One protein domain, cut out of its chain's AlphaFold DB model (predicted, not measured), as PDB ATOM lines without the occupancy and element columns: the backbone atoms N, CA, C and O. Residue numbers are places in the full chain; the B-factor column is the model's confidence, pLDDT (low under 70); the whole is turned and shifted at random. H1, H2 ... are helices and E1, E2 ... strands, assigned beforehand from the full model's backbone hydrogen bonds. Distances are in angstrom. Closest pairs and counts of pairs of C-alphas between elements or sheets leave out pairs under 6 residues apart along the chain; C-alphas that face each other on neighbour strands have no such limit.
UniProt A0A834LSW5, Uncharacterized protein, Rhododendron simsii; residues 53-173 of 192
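Overview. This is residues 53 to 173 of the 192 residues of an uncharacterized protein of Rhododendron simsii (UniProt A0A834LSW5). Two antiparallel sheets make the two ends of an elongated body: the larger, in the order E4 E5 E3 E6, at one end, and the smaller, E1 E2 E7, at the other, with the short helix H1 between them. Long loops join many of the parts. The printed part has 121 residues, with one named helix and seven named strands in the order E1 E2 H1 E3 E4 E5 E6 E7; the class is mostly strand, with under half of the residues in named elements. It is compact, with a radius of gyration of the C-alphas of 15.2 A, and spans 47 by 29 by 25 A.

Along the chain. Find C-alpha 96 at (86.403, 63.800, 125.373); from there E3 runs to residue 104, 25.8 A. Look beside it for E5, residues 129 to 135, 19.8 A, and E6, residues 150 to 158, 20.7 A, which bends by 62 degrees at residue 155. E4 is residues 118 to 120. E1, residues 53 to 60, begins at (107.433, 65.291, 133.143), spans 19.8 A and bends by 65 degrees at residue 57. E2 is residues 65 to 69, H1 residues 75 to 79, and E7 residues 169 to 172, ending at (95.059, 53.818, 135.736).

Arrangement. The larger sheet is strongly twisted. Look for N 101 and O 132, 2.9 A, between E3 and E5; N 98 and O 156, 2.9 A, between E3 and E6; and N 133 and O 119, 2.8 A, in the hairpin of E4 and E5. H1, whose O i to N i+4 pair is within hydrogen-bond range, only grazes each sheet. In the smaller sheet, find N 57 and O 67, 3.0 A, in the hairpin of E1 and E2, and N 66 and O 171, 2.8 A, between E2 and E7. E2 and E3 are apart.

Size, cuts and confidence. The C-alphas farthest apart, of Lys 62 and Thr 106, are 49.2 A apart. The printed part has no cut. The links H1 to E3, E3 to E4 and E5 to E6 are long. The pLDDT is under 70 at residues 106 to 117, 137 to 148 and 154 to 155.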
ATOM      1  N   GLN A  53     107.122  65.317 131.720       70.94
ATOM      2  CA  GLN A  53     107.433  65.291 133.143       70.94
ATOM      3  C   GLN A  53     106.196  65.731 133.920       70.94
ATOM      4  O   GLN A  53     105.726  66.847 133.749       70.94
ATOM      5  N   VAL A  54     105.686  64.845 134.768       76.69
ATOM      6  CA  VAL A  54     104.573  65.130 135.674       76.69
ATOM      7  C   VAL A  54     105.026  64.927 137.117       76.69
ATOM      8  O   VAL A  54     105.997  64.220 137.406       76.69
ATOM      9  N   LEU A  55     104.357  65.596 138.040       81.19
ATOM     10  CA  LEU A  55     104.490  65.384 139.470       81.19
ATOM     11  C   LEU A  55     103.460  64.345 139.899       81.19
ATOM     12  O   LEU A  55     102.282  64.518 139.608       81.19
ATOM     13  N   VAL A  56     103.889  63.300 140.604       79.75
ATOM     14  CA  VAL A  56     102.948  62.376 141.242       79.75
ATOM     15  C   VAL A  56     102.642  62.858 142.639       79.75
ATOM     16  O   VAL A  56     103.546  63.086 143.447       79.75
ATOM     17  N   THR A  57     101.355  63.040 142.877       82.56
ATOM     18  CA  THR A  57     100.798  63.517 144.136       82.56
ATOM     19  C   THR A  57     100.358  62.353 145.008       82.56
ATOM     20  O   THR A  57     100.626  62.386 146.206       82.56
ATOM     21  N   ASP A  58      99.764  61.316 144.415       80.06
ATOM     22  CA  ASP A  58      99.321  60.117 145.121       80.06
ATOM     23  C   ASP A  58      99.298  58.872 144.216       80.06
ATOM     24  O   ASP A  58      99.170  58.973 142.992       80.06
ATOM     25  N   ILE A  59      99.441  57.693 144.827       79.44
ATOM     26  CA  ILE A  59      99.299  56.393 144.162       79.44
ATOM     27  C   ILE A  59      98.449  55.479 145.048       79.44
ATOM     28  O   ILE A  59      98.925  54.968 146.065       79.44
ATOM     29  N   ASP A  60      97.229  55.185 144.607       78.38
ATOM     30  CA  ASP A  60      96.367  54.196 145.239       78.38
ATOM     31  C   ASP A  60      96.490  52.845 144.528       78.38
ATOM     32  O   ASP A  60      95.924  52.587 143.466       78.38
ATOM     33  N   TYR A  61      97.227  51.935 145.159       73.44
ATOM     34  CA  TYR A  61      97.425  50.578 144.659       73.44
ATOM     35  C   TYR A  61      96.172  49.695 144.724       73.44
ATOM     36  O   TYR A  61      96.115  48.697 144.008       73.44
ATOM     37  N   LYS A  62      95.184  50.014 145.574       78.38
ATOM     38  CA  LYS A  62      93.951  49.217 145.686       78.38
ATOM     39  C   LYS A  62      93.015  49.486 144.520       78.38
ATOM     40  O   LYS A  62      92.450  48.545 143.975       78.38
ATOM     41  N   SER A  63      92.848  50.760 144.174       83.69
ATOM     42  CA  SER A  63      92.035  51.204 143.037       83.69
ATOM     43  C   SER A  63      92.827  51.270 141.728       83.69
ATOM     44  O   SER A  63      92.231  51.415 140.666       83.69
ATOM     45  N   GLN A  64      94.153  51.103 141.796       82.88
ATOM     46  CA  GLN A  64      95.081  51.228 140.672       82.88
ATOM     47  C   GLN A  64      95.000  52.601 140.004       82.88
ATOM     48  O   GLN A  64      94.872  52.703 138.780       82.88
ATOM     49  N   LEU A  65      95.073  53.646 140.826       84.62
ATOM     50  CA  LEU A  65      95.044  55.041 140.406       84.62
ATOM     51  C   LEU A  65      96.362  55.733 140.750       84.62
ATOM     52  O   LEU A  65      96.939  55.534 141.816       84.62
ATOM     53  N   ILE A  66      96.860  56.533 139.814       83.88
ATOM     54  CA  ILE A  66      97.957  57.473 140.015       83.88
ATOM     55  C   ILE A  66      97.381  58.859 139.778       83.88
ATOM     56  O   ILE A  66      96.862  59.146 138.697       83.88
ATOM     57  N   HIS A  67      97.537  59.719 140.772       84.56
ATOM     58  CA  HIS A  67      97.203  61.127 140.690       84.56
ATOM     59  C   HIS A  67      98.439  61.898 140.228       84.56
ATOM     60  O   HIS A  67      99.526  61.780 140.810       84.56
ATOM     61  N   VAL A  68      98.292  62.653 139.139       84.56
ATOM     62  CA  VAL A  68      99.377  63.455 138.573       84.56
ATOM     63  C   VAL A  68      98.981  64.914 138.401       84.56
ATOM     64  O   VAL A  68      97.853  65.245 138.039       84.56
ATOM     65  N   LYS A  69      99.962  65.795 138.591       83.25
ATOM     66  CA  LYS A  69      99.886  67.221 138.266       83.25
ATOM     67  C   LYS A  69     101.030  67.624 137.362       83.25
ATOM     68  O   LYS A  69     102.091  67.004 137.358       83.25
ATOM     69  N   ASP A  70     100.847  68.711 136.631       80.31
ATOM     70  CA  ASP A  70     101.982  69.380 136.009       80.31
ATOM     71  C   ASP A  70     102.694  70.267 137.047       80.31
ATOM     72  O   ASP A  70     102.028  71.086 137.685       80.31
ATOM     73  N   PRO A  71     104.024  70.152 137.235       74.25
ATOM     74  CA  PRO A  71     104.768  71.026 138.146       74.25
ATOM     75  C   PRO A  71     104.666  72.520 137.803       74.25
ATOM     76  O   PRO A  71     104.839  73.344 138.695       74.25
ATOM     77  N   ASN A  72     104.381  72.872 136.543       78.00
ATOM     78  CA  ASN A  72     104.194  74.259 136.107       78.00
ATOM     79  C   ASN A  72     102.712  74.669 136.040       78.00
ATOM     80  O   ASN A  72     102.397  75.721 135.486       78.00
ATOM     81  N   SER A  73     101.801  73.838 136.560       78.94
ATOM     82  CA  SER A  73     100.350  74.062 136.515       78.94
ATOM     83  C   SER A  73      99.789  74.274 135.096       78.94
ATOM     84  O   SER A  73      98.735  74.883 134.921       78.94
ATOM     85  N   CYS A  74     100.466  73.745 134.073       81.44
ATOM     86  CA  CYS A  74     100.044  73.760 132.678       81.44
ATOM     87  C   CYS A  74     100.072  72.368 132.041       81.44
ATOM     88  O   CYS A  74     100.754  72.090 131.050       81.44
ATOM     89  N   LEU A  75      99.239  71.490 132.594       80.44
ATOM     90  CA  LEU A  75      99.053  70.133 132.101       80.44
ATOM     91  C   LEU A  75      98.638  70.047 130.618       80.44
ATOM     92  O   LEU A  75      99.160  69.164 129.933       80.44
ATOM     93  N   PRO A  76      97.823  70.965 130.055       79.44
ATOM     94  CA  PRO A  76      97.553  70.963 128.623       79.44
ATOM     95  C   PRO A  76      98.846  71.009 127.793       79.44
ATOM     96  O   PRO A  76      99.052  70.186 126.905       79.44
ATOM     97  N   GLN A  77      99.781  71.906 128.100       78.88
ATOM     98  CA  GLN A  77     101.020  72.016 127.326       78.88
ATOM     99  C   GLN A  77     101.799  70.691 127.295       78.88
ATOM    100  O   GLN A  77     102.291  70.269 126.249       78.88
ATOM    101  N   GLN A  78     101.852  70.009 128.437       75.19
ATOM    102  CA  GLN A  78     102.489  68.708 128.595       75.19
ATOM    103  C   GLN A  78     101.774  67.601 127.803       75.19
ATOM    104  O   GLN A  78     102.415  66.845 127.065       75.19
ATOM    105  N   LEU A  79     100.443  67.538 127.888       75.75
ATOM    106  CA  LEU A  79      99.614  66.518 127.239       75.75
ATOM    107  C   LEU A  79      99.728  66.514 125.708       75.75
ATOM    108  O   LEU A  79      99.432  65.499 125.084       75.75
ATOM    109  N   GLN A  80     100.184  67.608 125.085       72.38
ATOM    110  CA  GLN A  80     100.360  67.668 123.627       72.38
ATOM    111  C   GLN A  80     101.466  66.719 123.169       72.38
ATOM    112  O   GLN A  80     101.450  66.219 122.047       72.38
ATOM    113  N   SER A  81     102.429  66.468 124.055       71.31
ATOM    114  CA  SER A  81     103.572  65.592 123.821       71.31
ATOM    115  C   SER A  81     103.433  64.221 124.493       71.31
ATOM    116  O   SER A  81     104.328  63.381 124.364       71.31
ATOM    117  N   LEU A  82     102.316  63.975 125.192       74.00
ATOM    118  CA  LEU A  82     102.067  62.713 125.876       74.00
ATOM    119  C   LEU A  82     101.584  61.649 124.889       74.00
ATOM    120  O   LEU A  82     100.530  61.788 124.276       74.00
ATOM    121  N   ASN A  83     102.319  60.541 124.797       70.38
ATOM    122  CA  ASN A  83     101.880  59.367 124.053       70.38
ATOM    123  C   ASN A  83     101.690  58.154 124.978       70.38
ATOM    124  O   ASN A  83     102.591  57.322 125.133       70.38
ATOM    125  N   LEU A  84     100.490  58.036 125.557       73.62
ATOM    126  CA  LEU A  84     100.130  56.914 126.432       73.62
ATOM    127  C   LEU A  84     100.035  55.571 125.700       73.62
ATOM    128  O   LEU A  84     100.205  54.546 126.349       73.62
ATOM    129  N   SER A  85      99.862  55.547 124.369       72.62
ATOM    130  CA  SER A  85      99.749  54.291 123.596       72.62
ATOM    131  C   SER A  85     100.987  53.391 123.696       72.62
ATOM    132  O   SER A  85     100.924  52.196 123.423       72.62
ATOM    133  N   THR A  86     102.119  53.967 124.104       70.25
ATOM    134  CA  THR A  86     103.392  53.260 124.296       70.25
ATOM    135  C   THR A  86     103.625  52.811 125.743       70.25
ATOM    136  O   THR A  86     104.669  52.236 126.057       70.25
ATOM    137  N   THR A  87     102.664  53.072 126.632       71.94
ATOM    138  CA  THR A  87     102.732  52.811 128.073       71.94
ATOM    139  C   THR A  87     101.545  51.949 128.522       71.94
ATOM    140  O   THR A  87     100.519  51.937 127.850       71.94
ATOM    141  N   PRO A  88     101.639  51.244 129.662       72.69
ATOM    142  CA  PRO A  88     100.501  50.503 130.213       72.69
ATOM    143  C   PRO A  88      99.446  51.408 130.873       72.69
ATOM    144  O   PRO A  88      98.425  50.898 131.332       72.69
ATOM    145  N   PHE A  89      99.689  52.721 130.961       80.75
ATOM    146  CA  PHE A  89      98.779  53.659 131.608       80.75
ATOM    147  C   PHE A  89      97.693  54.137 130.658       80.75
ATOM    148  O   PHE A  89      97.926  54.364 129.471       80.75
ATOM    149  N   GLN A  90      96.513  54.343 131.220       85.38
ATOM    150  CA  GLN A  90      95.343  54.880 130.544       85.38
ATOM    151  C   GLN A  90      94.733  55.977 131.414       85.38
ATOM    152  O   GLN A  90      94.980  56.017 132.617       85.38
ATOM    153  N   PHE A  91      93.948  56.870 130.820       88.00
ATOM    154  CA  PHE A  91      93.145  57.799 131.612       88.00
ATOM    155  C   PHE A  91      92.095  57.012 132.401       88.00
ATOM    156  O   PHE A  91      91.448  56.129 131.839       88.00
ATOM    157  N   ALA A  92      91.970  57.299 133.697       89.00
ATOM    158  CA  ALA A  92      90.941  56.677 134.530       89.00
ATOM    159  C   ALA A  92      89.552  57.277 134.244       89.00
ATOM    160  O   ALA A  92      88.551  56.563 134.252       89.00
ATOM    161  N   ASP A  93      89.519  58.577 133.943       88.00
ATOM    162  CA  ASP A  93      88.303  59.334 133.661       88.00
ATOM    163  C   ASP A  93      87.881  59.277 132.187       88.00
ATOM    164  O   ASP A  93      88.640  58.901 131.286       88.00
ATOM    165  N   SER A  94      86.633  59.683 131.933       87.38
ATOM    166  CA  SER A  94      86.065  59.725 130.584       87.38
ATOM    167  C   SER A  94      86.805  60.721 129.697       87.38
ATOM    168  O   SER A  94      86.993  61.885 130.040       87.38
ATOM    169  N   VAL A  95      87.192  60.255 128.513       86.94
ATOM    170  CA  VAL A  95      87.948  61.036 127.538       86.94
ATOM    171  C   VAL A  95      86.994  61.720 126.560       86.94
ATOM    172  O   VAL A  95      86.126  61.070 125.974       86.94
ATOM    173  N   TYR A  96      87.192  63.018 126.324       84.00
ATOM    174  CA  TYR A  96      86.403  63.800 125.373       84.00
ATOM    175  C   TYR A  96      87.296  64.467 124.328       84.00
ATOM    176  O   TYR A  96      88.478  64.715 124.550       84.00
ATOM    177  N   ASN A  97      86.716  64.761 123.163       85.50
ATOM    178  CA  ASN A  97      87.430  65.410 122.070       85.50
ATOM    179  C   ASN A  97      87.326  66.924 122.182       85.50
ATOM    180  O   ASN A  97      86.264  67.498 121.926       85.50
ATOM    181  N   PHE A  98      88.447  67.579 122.436       82.50
ATOM    182  CA  PHE A  98      88.525  69.030 122.514       82.50
ATOM    183  C   PHE A  98      89.262  69.636 121.319       82.50
ATOM    184  O   PHE A  98      90.109  69.012 120.672       82.50
ATOM    185  N   SER A  99      88.910  70.881 121.018       83.00
ATOM    186  CA  SER A  99      89.580  71.747 120.055       83.00
ATOM    187  C   SER A  99      90.059  73.006 120.772       83.00
ATOM    188  O   SER A  99      89.325  73.578 121.574       83.00
ATOM    189  N   LEU A 100      91.285  73.438 120.476       83.12
ATOM    190  CA  LEU A 100      91.873  74.639 121.070       83.12
ATOM    191  C   LEU A 100      91.858  75.789 120.069       83.12
ATOM    192  O   LEU A 100      92.226  75.610 118.903       83.12
ATOM    193  N   PHE A 101      91.494  76.975 120.542       82.94
ATOM    194  CA  PHE A 101      91.376  78.189 119.745       82.94
ATOM    195  C   PHE A 101      92.165  79.325 120.387       82.94
ATOM    196  O   PHE A 101      92.004  79.595 121.570       82.94
ATOM    197  N   SER A 102      92.994  80.002 119.596       85.50
ATOM    198  CA  SER A 102      93.714  81.211 119.992       85.50
ATOM    199  C   SER A 102      92.980  82.440 119.464       85.50
ATOM    200  O   SER A 102      92.765  82.582 118.256       85.50
ATOM    201  N   CYS A 103      92.586  83.317 120.374       82.50
ATOM    202  CA  CYS A 103      91.837  84.538 120.116       82.50
ATOM    203  C   CYS A 103      92.676  85.762 120.519       82.50
ATOM    204  O   CYS A 103      93.447  85.670 121.469       82.50
ATOM    205  N   PRO A 104      92.531  86.928 119.869       81.69
ATOM    206  CA  PRO A 104      93.153  88.166 120.344       81.69
ATOM    207  C   PRO A 104      92.579  88.603 121.704       81.69
ATOM    208  O   PRO A 104      91.359  88.620 121.864       81.69
ATOM    209  N   SER A 105      93.427  89.033 122.649       71.94
ATOM    210  CA  SER A 105      93.007  89.449 124.010       71.94
ATOM    211  C   SER A 105      92.143  90.711 124.063       71.94
ATOM    212  O   SER A 105      91.570  91.030 125.097       71.94
ATOM    213  N   THR A 106      92.078  91.482 122.974       62.62
ATOM    214  CA  THR A 106      91.335  92.754 122.914       62.62
ATOM    215  C   THR A 106      89.825  92.572 122.854       62.62
ATOM    216  O   THR A 106      89.089  93.558 122.899       62.62
ATOM    217  N   ARG A 107      89.345  91.331 122.743       57.19
ATOM    218  CA  ARG A 107      87.924  91.047 122.864       57.19
ATOM    219  C   ARG A 107      87.616  90.694 124.313       57.19
ATOM    220  O   ARG A 107      88.178  89.719 124.805       57.19
ATOM    221  N   PRO A 108      86.703  91.422 124.976       50.22
ATOM    222  CA  PRO A 108      86.022  90.869 126.125       50.22
ATOM    223  C   PRO A 108      85.182  89.735 125.557       50.22
ATOM    224  O   PRO A 108      84.104  89.952 125.007       50.22
ATOM    225  N   VAL A 109      85.736  88.531 125.558       53.44
ATOM    226  CA  VAL A 109      84.910  87.360 125.354       53.44
ATOM    227  C   VAL A 109      84.083  87.300 126.621       53.44
ATOM    228  O   VAL A 109      84.620  86.932 127.666       53.44
ATOM    229  N   GLU A 110      82.874  87.870 126.559       50.78
ATOM    230  CA  GLU A 110      81.914  87.915 127.659       50.78
ATOM    231  C   GLU A 110      81.879  86.524 128.258       50.78
ATOM    232  O   GLU A 110      81.374  85.610 127.616       50.78
ATOM    233  N   SER A 111      82.556  86.387 129.402       47.53
ATOM    234  CA  SER A 111      82.716  85.176 130.194       47.53
ATOM    235  C   SER A 111      82.366  83.904 129.418       47.53
ATOM    236  O   SER A 111      81.212  83.473 129.420       47.53
ATOM    237  N   PHE A 112      83.374  83.240 128.845       52.28
ATOM    238  CA  PHE A 112      83.330  81.789 128.614       52.28
ATOM    239  C   PHE A 112      83.220  81.037 129.968       52.28
ATOM    240  O   PHE A 112      83.903  80.051 130.211       52.28
ATOM    241  N   GLU A 113      82.340  81.483 130.869       46.84
ATOM    242  CA  GLU A 113      81.660  80.660 131.863       46.84
ATOM    243  C   GLU A 113      80.593  79.849 131.114       46.84
ATOM    244  O   GLU A 113      79.390  79.911 131.370       46.84
ATOM    245  N   GLY A 114      81.048  79.127 130.092       52.28
ATOM    246  CA  GLY A 114      80.271  78.063 129.503       52.28
ATOM    247  C   GLY A 114      80.243  76.890 130.486       52.28
ATOM    248  O   GLY A 114      81.136  76.757 131.324       52.28
ATOM    249  N   PRO A 115      79.240  76.005 130.403       56.16
ATOM    250  CA  PRO A 115      79.260  74.731 131.121       56.16
ATOM    251  C   PRO A 115      80.529  73.923 130.769       56.16
ATOM    252  O   PRO A 115      81.250  74.307 129.856       56.16
ATOM    253  N   TRP A 116      80.757  72.783 131.442       60.16
ATOM    254  CA  TRP A 116      81.883  71.811 131.356       60.16
ATOM    255  C   TRP A 116      82.468  71.451 129.960       60.16
ATOM    256  O   TRP A 116      83.334  70.592 129.836       60.16
ATOM    257  N   TRP A 117      81.969  72.040 128.878       65.38
ATOM    258  CA  TRP A 117      82.362  71.879 127.487       65.38
ATOM    259  C   TRP A 117      83.074  73.099 126.875       65.38
ATOM    260  O   TRP A 117      83.526  72.973 125.737       65.38
ATOM    261  N   SER A 118      83.196  74.240 127.568       70.94
ATOM    262  CA  SER A 118      84.044  75.354 127.116       70.94
ATOM    263  C   SER A 118      84.733  76.059 128.285       70.94
ATOM    264  O   SER A 118      84.079  76.452 129.246       70.94
ATOM    265  N   THR A 119      86.061  76.185 128.232       76.56
ATOM    266  CA  THR A 119      86.854  76.817 129.299       76.56
ATOM    267  C   THR A 119      88.082  77.538 128.753       76.56
ATOM    268  O   THR A 119      88.626  77.196 127.697       76.56
ATOM    269  N   ARG A 120      88.550  78.552 129.482       79.31
ATOM    270  CA  ARG A 120      89.790  79.265 129.169       79.31
ATOM    271  C   ARG A 120      90.989  78.457 129.668       79.31
ATOM    272  O   ARG A 120      91.162  78.267 130.869       79.31
ATOM    273  N   ALA A 121      91.895  78.085 128.767       80.56
ATOM    274  CA  ALA A 121      93.196  77.532 129.139       80.56
ATOM    275  C   ALA A 121      94.159  78.670 129.505       80.56
ATOM    276  O   ALA A 121      94.988  79.099 128.697       80.56
ATOM    277  N   ALA A 122      94.048  79.174 130.738       80.44
ATOM    278  CA  ALA A 122      94.820  80.328 131.203       80.44
ATOM    279  C   ALA A 122      96.339  80.128 131.058       80.44
ATOM    280  O   ALA A 122      97.033  81.040 130.630       80.44
ATOM    281  N   CYS A 123      96.847  78.921 131.317       82.94
ATOM    282  CA  CYS A 123      98.279  78.631 131.233       82.94
ATOM    283  C   CYS A 123      98.838  78.586 129.795       82.94
ATOM    284  O   CYS A 123     100.043  78.698 129.600       82.94
ATOM    285  N   LEU A 124      97.969  78.414 128.790       81.88
ATOM    286  CA  LEU A 124      98.327  78.492 127.369       81.88
ATOM    287  C   LEU A 124      98.099  79.895 126.791       81.88
ATOM    288  O   LEU A 124      98.442  80.141 125.637       81.88
ATOM    289  N   SER A 125      97.481  80.787 127.566       84.25
ATOM    290  CA  SER A 125      97.230  82.174 127.183       84.25
ATOM    291  C   SER A 125      98.459  83.034 127.491       84.25
ATOM    292  O   SER A 125      99.242  82.712 128.384       84.25
ATOM    293  N   GLY A 126      98.635  84.137 126.769       81.25
ATOM    294  CA  GLY A 126      99.785  85.020 126.946       81.25
ATOM    295  C   GLY A 126      99.519  86.437 126.457       81.25
ATOM    296  O   GLY A 126      98.390  86.808 126.133       81.25
ATOM    297  N   ASP A 127     100.577  87.242 126.382       75.56
ATOM    298  CA  ASP A 127     100.448  88.649 126.009       75.56
ATOM    299  C   ASP A 127      99.871  88.791 124.590       75.56
ATOM    300  O   ASP A 127     100.465  88.374 123.593       75.56
ATOM    301  N   GLY A 128      98.663  89.354 124.501       80.44
ATOM    302  CA  GLY A 128      97.963  89.627 123.245       80.44
ATOM    303  C   GLY A 128      97.147  88.467 122.662       80.44
ATOM    304  O   GLY A 128      96.462  88.681 121.657       80.44
ATOM    305  N   HIS A 129      97.148  87.280 123.283       83.31
ATOM    306  CA  HIS A 129      96.242  86.198 122.898       83.31
ATOM    307  C   HIS A 129      95.707  85.373 124.077       83.31
ATOM    308  O   HIS A 129      96.407  85.053 125.033       83.31
ATOM    309  N   GLU A 130      94.453  84.957 123.964       85.25
ATOM    310  CA  GLU A 130      93.779  84.068 124.903       85.25
ATOM    311  C   GLU A 130      93.475  82.732 124.234       85.25
ATOM    312  O   GLU A 130      93.099  82.688 123.059       85.25
ATOM    313  N   VAL A 131      93.651  81.639 124.975       83.94
ATOM    314  CA  VAL A 131      93.399  80.286 124.481       83.94
ATOM    315  C   VAL A 131      92.156  79.711 125.140       83.94
ATOM    316  O   VAL A 131      92.056  79.636 126.365       83.94
ATOM    317  N   TYR A 132      91.229  79.262 124.304       82.25
ATOM    318  CA  TYR A 132      89.977  78.635 124.704       82.25
ATOM    319  C   TYR A 132      89.948  77.177 124.261       82.25
ATOM    320  O   TYR A 132      90.458  76.821 123.195       82.25
ATOM    321  N   VAL A 133      89.359  76.338 125.103       81.50
ATOM    322  CA  VAL A 133      89.172  74.906 124.894       81.50
ATOM    323  C   VAL A 133      87.686  74.673 124.699       81.50
ATOM    324  O   VAL A 133      86.900  75.017 125.570       81.50
ATOM    325  N   GLU A 134      87.315  74.075 123.574       80.38
ATOM    326  CA  GLU A 134      85.925  73.834 123.190       80.38
ATOM    327  C   GLU A 134      85.724  72.339 122.921       80.38
ATOM    328  O   GLU A 134      86.491  71.718 122.173       80.38
ATOM    329  N   SER A 135      84.680  71.743 123.492       79.00
ATOM    330  CA  SER A 135      84.292  70.371 123.174       79.00
ATOM    331  C   SER A 135      83.794  70.278 121.733       79.00
ATOM    332  O   SER A 135      82.870  70.976 121.307       79.00
ATOM    333  N   SER A 136      84.377  69.356 120.971       72.00
ATOM    334  CA  SER A 136      84.131  69.218 119.531       72.00
ATOM    335  C   SER A 136      82.682  68.827 119.209       72.00
ATOM    336  O   SER A 136      82.209  69.117 118.115       72.00
ATOM    337  N   GLY A 137      81.965  68.199 120.150       65.56
ATOM    338  CA  GLY A 137      80.551  67.840 119.986       65.56
ATOM    339  C   GLY A 137      79.574  69.002 120.204       65.56
ATOM    340  O   GLY A 137      78.465  68.964 119.682       65.56
ATOM    341  N   MET A 138      79.986  70.043 120.936       62.72
ATOM    342  CA  MET A 138      79.123  71.170 121.328       62.72
ATOM    343  C   MET A 138      79.348  72.431 120.487       62.72
ATOM    344  O   MET A 138      78.456  73.277 120.414       62.72
ATOM    345  N   SER A 139      80.467  72.503 119.757       56.44
ATOM    346  CA  SER A 139      80.818  73.605 118.844       56.44
ATOM    347  C   SER A 139      79.736  73.938 117.797       56.44
ATOM    348  O   SER A 139      79.749  75.037 117.246       56.44
ATOM    349  N   ILE A 140      78.809  73.017 117.510       52.59
ATOM    350  CA  ILE A 140      77.717  73.207 116.538       52.59
ATOM    351  C   ILE A 140      76.576  74.066 117.123       52.59
ATOM    352  O   ILE A 140      75.883  74.748 116.370       52.59
ATOM    353  N   TYR A 141      76.386  74.069 118.446       53.69
ATOM    354  CA  TYR A 141      75.241  74.724 119.096       53.69
ATOM    355  C   TYR A 141      75.494  76.187 119.484       53.69
ATOM    356  O   TYR A 141      74.553  76.979 119.474       53.69
ATOM    357  N   TYR A 142      76.745  76.570 119.764       56.69
ATOM    358  CA  TYR A 142      77.108  77.932 120.190       56.69
ATOM    359  C   TYR A 142      78.223  78.540 119.319       56.69
ATOM    360  O   TYR A 142      79.295  78.890 119.808       56.69
ATOM    361  N   PRO A 143      77.999  78.688 118.001       52.03
ATOM    362  CA  PRO A 143      79.062  78.975 117.040       52.03
ATOM    363  C   PRO A 143      79.624  80.407 117.088       52.03
ATOM    364  O   PRO A 143      80.487  80.735 116.283       52.03
ATOM    365  N   THR A 144      79.152  81.303 117.955       53.84
ATOM    366  CA  THR A 144      79.246  82.749 117.689       53.84
ATOM    367  C   THR A 144      80.449  83.480 118.283       53.84
ATOM    368  O   THR A 144      80.689  84.617 117.883       53.84
ATOM    369  N   GLN A 145      81.259  82.868 119.155       60.16
ATOM    370  CA  GLN A 145      82.365  83.589 119.817       60.16
ATOM    371  C   GLN A 145      83.775  83.227 119.306       60.16
ATOM    372  O   GLN A 145      84.696  84.031 119.442       60.16
ATOM    373  N   LEU A 146      83.946  82.081 118.628       66.81
ATOM    374  CA  LEU A 146      85.262  81.586 118.175       66.81
ATOM    375  C   LEU A 146      85.534  81.746 116.668       66.81
ATOM    376  O   LEU A 146      86.621  81.403 116.209       66.81
ATOM    377  N   ILE A 147      84.597  82.300 115.886       66.44
ATOM    378  CA  ILE A 147      84.711  82.421 114.411       66.44
ATOM    379  C   ILE A 147      85.949  83.222 113.986       66.44
ATOM    380  O   ILE A 147      86.563  82.936 112.963       66.44
ATOM    381  N   SER A 148      86.330  84.238 114.766       69.44
ATOM    382  CA  SER A 148      87.529  85.044 114.488       69.44
ATOM    383  C   SER A 148      88.801  84.505 115.146       69.44
ATOM    384  O   SER A 148      89.846  85.143 115.040       69.44
ATOM    385  N   CYS A 149      88.720  83.381 115.855       79.12
ATOM    386  CA  CYS A 149      89.854  82.783 116.539       79.12
ATOM    387  C   CYS A 149      90.550  81.772 115.636       79.12
ATOM    388  O   CYS A 149      89.930  81.039 114.862       79.12
ATOM    389  N   ARG A 150      91.873  81.695 115.750       83.94
ATOM    390  CA  ARG A 150      92.665  80.708 115.028       83.94
ATOM    391  C   ARG A 150      92.562  79.372 115.751       83.94
ATOM    392  O   ARG A 150      93.052  79.235 116.871       83.94
ATOM    393  N   LYS A 151      91.988  78.365 115.094       81.50
ATOM    394  CA  LYS A 151      92.054  76.984 115.581       81.50
ATOM    395  C   LYS A 151      93.515  76.529 115.603       81.50
ATOM    396  O   LYS A 151      94.195  76.575 114.578       81.50
ATOM    397  N   MET A 152      93.998  76.133 116.774       78.12
ATOM    398  CA  MET A 152      95.380  75.697 116.980       78.12
ATOM    399  C   MET A 152      95.527  74.199 116.729       78.12
ATOM    400  O   MET A 152      96.441  73.783 116.022       78.12
ATOM    401  N   TYR A 153      94.605  73.403 117.279       72.19
ATOM    402  CA  TYR A 153      94.669  71.944 117.255       72.19
ATOM    403  C   TYR A 153      93.288  71.330 117.033       72.19
ATOM    404  O   TYR A 153      92.262  71.908 117.406       72.19
ATOM    405  N   ASN A 154      93.267  70.150 116.414       66.94
ATOM    406  CA  ASN A 154      92.059  69.368 116.191       66.94
ATOM    407  C   ASN A 154      92.118  68.063 116.989       66.94
ATOM    408  O   ASN A 154      93.139  67.385 116.943       66.94
ATOM    409  N   GLY A 155      91.010  67.693 117.633       65.44
ATOM    410  CA  GLY A 155      90.772  66.319 118.080       65.44
ATOM    411  C   GLY A 155      91.709  65.839 119.182       65.44
ATOM    412  O   GLY A 155      92.313  64.778 119.056       65.44
ATOM    413  N   TRP A 156      91.836  66.614 120.255       78.50
ATOM    414  CA  TRP A 156      92.600  66.180 121.414       78.50
ATOM    415  C   TRP A 156      91.700  65.391 122.359       78.50
ATOM    416  O   TRP A 156      90.770  65.950 122.941       78.50
ATOM    417  N   SER A 157      91.949  64.088 122.450       84.31
ATOM    418  CA  SER A 157      91.177  63.163 123.278       84.31
ATOM    419  C   SER A 157      91.807  63.067 124.666       84.31
ATOM    420  O   SER A 157      92.723  62.273 124.880       84.31
ATOM    421  N   VAL A 158      91.329  63.884 125.605       85.12
ATOM    422  CA  VAL A 158      91.784  63.895 127.008       85.12
ATOM    423  C   VAL A 158      90.593  64.040 127.972       85.12
ATOM    424  O   VAL A 158      89.519  64.468 127.536       85.12
ATOM    425  N   PRO A 159      90.734  63.672 129.259       86.44
ATOM    426  CA  PRO A 159      89.744  64.000 130.286       86.44
ATOM    427  C   PRO A 159      89.572  65.512 130.456       86.44
ATOM    428  O   PRO A 159      90.462  66.281 130.093       86.44
ATOM    429  N   TYR A 160      88.444  65.959 131.010       81.69
ATOM    430  CA  TYR A 160      88.194  67.390 131.236       81.69
ATOM    431  C   TYR A 160      89.159  67.981 132.277       81.69
ATOM    432  O   TYR A 160      89.640  69.104 132.132       81.69
ATOM    433  N   GLU A 161      89.516  67.174 133.271       82.56
ATOM    434  CA  GLU A 161      90.445  67.456 134.366       82.56
ATOM    435  C   GLU A 161      91.832  67.858 133.848       82.56
ATOM    436  O   GLU A 161      92.566  68.571 134.521       82.56
ATOM    437  N   ALA A 162      92.176  67.488 132.609       81.31
ATOM    438  CA  ALA A 162      93.376  67.962 131.929       81.31
ATOM    439  C   ALA A 162      93.473  69.496 131.844       81.31
ATOM    440  O   ALA A 162      94.578  70.037 131.751       81.31
ATOM    441  N   PHE A 163      92.329  70.183 131.820       79.00
ATOM    442  CA  PHE A 163      92.216  71.636 131.706       79.00
ATOM    443  C   PHE A 163      91.912  72.318 133.041       79.00
ATOM    444  O   PHE A 163      92.045  73.539 133.137       79.00
ATOM    445  N   ASP A 164      91.536  71.546 134.060       76.62
ATOM    446  CA  ASP A 164      91.312  72.039 135.411       76.62
ATOM    447  C   ASP A 164      92.646  72.104 136.166       76.62
ATOM    448  O   ASP A 164      93.274  71.095 136.469       76.62
ATOM    449  N   GLN A 165      93.093  73.319 136.485       70.00
ATOM    450  CA  GLN A 165      94.356  73.536 137.201       70.00
ATOM    451  C   GLN A 165      94.280  73.153 138.686       70.00
ATOM    452  O   GLN A 165      95.310  73.116 139.365       70.00
ATOM    453  N   THR A 166      93.080  72.908 139.212       73.69
ATOM    454  CA  THR A 166      92.864  72.569 140.621       73.69
ATOM    455  C   THR A 166      92.893  71.062 140.863       73.69
ATOM    456  O   THR A 166      93.400  70.621 141.902       73.69
ATOM    457  N   ALA A 167      92.430  70.281 139.887       79.06
ATOM    458  CA  ALA A 167      92.304  68.835 139.974       79.06
ATOM    459  C   ALA A 167      93.589  68.092 139.575       79.06
ATOM    460  O   ALA A 167      94.452  68.590 138.851       79.06
ATOM    461  N   ASP A 168      93.717  66.870 140.083       83.19
ATOM    462  CA  ASP A 168      94.745  65.919 139.681       83.19
ATOM    463  C   ASP A 168      94.217  65.112 138.499       83.19
ATOM    464  O   ASP A 168      93.100  64.596 138.543       83.19
ATOM    465  N   LEU A 169      95.040  64.942 137.468       87.12
ATOM    466  CA  LEU A 169      94.728  64.014 136.393       87.12
ATOM    467  C   LEU A 169      94.947  62.588 136.896       87.12
ATOM    468  O   LEU A 169      95.998  62.272 137.457       87.12
ATOM    469  N   GLN A 170      93.975  61.718 136.647       88.75
ATOM    470  CA  GLN A 170      94.031  60.335 137.094       88.75
ATOM    471  C   GLN A 170      94.441  59.403 135.957       88.75
ATOM    472  O   GLN A 170      93.843  59.377 134.875       88.75
ATOM    473  N   LEU A 171      95.468  58.604 136.222       86.38
ATOM    474  CA  LEU A 171      95.906  57.521 135.355       86.38
ATOM    475  C   LEU A 171      95.654  56.184 136.043       86.38
ATOM    476  O   LEU A 171      95.921  56.032 137.231       86.38
ATOM    477  N   THR A 172      95.206  55.198 135.281       86.31
ATOM    478  CA  THR A 172      95.059  53.818 135.736       86.31
ATOM    479  C   THR A 172      95.973  52.880 134.959       86.31
ATOM    480  O   THR A 172      96.449  53.210 133.871       86.31
ATOM    481  N   TRP A 173      96.241  51.705 135.519       81.62
ATOM    482  CA  TRP A 173      96.977  50.631 134.862       81.62
ATOM    483  C   TRP A 173      96.245  49.303 135.052       81.62
ATOM    484  O   TRP A 173      95.631  49.073 136.095       81.62
TER     485      TRP A 173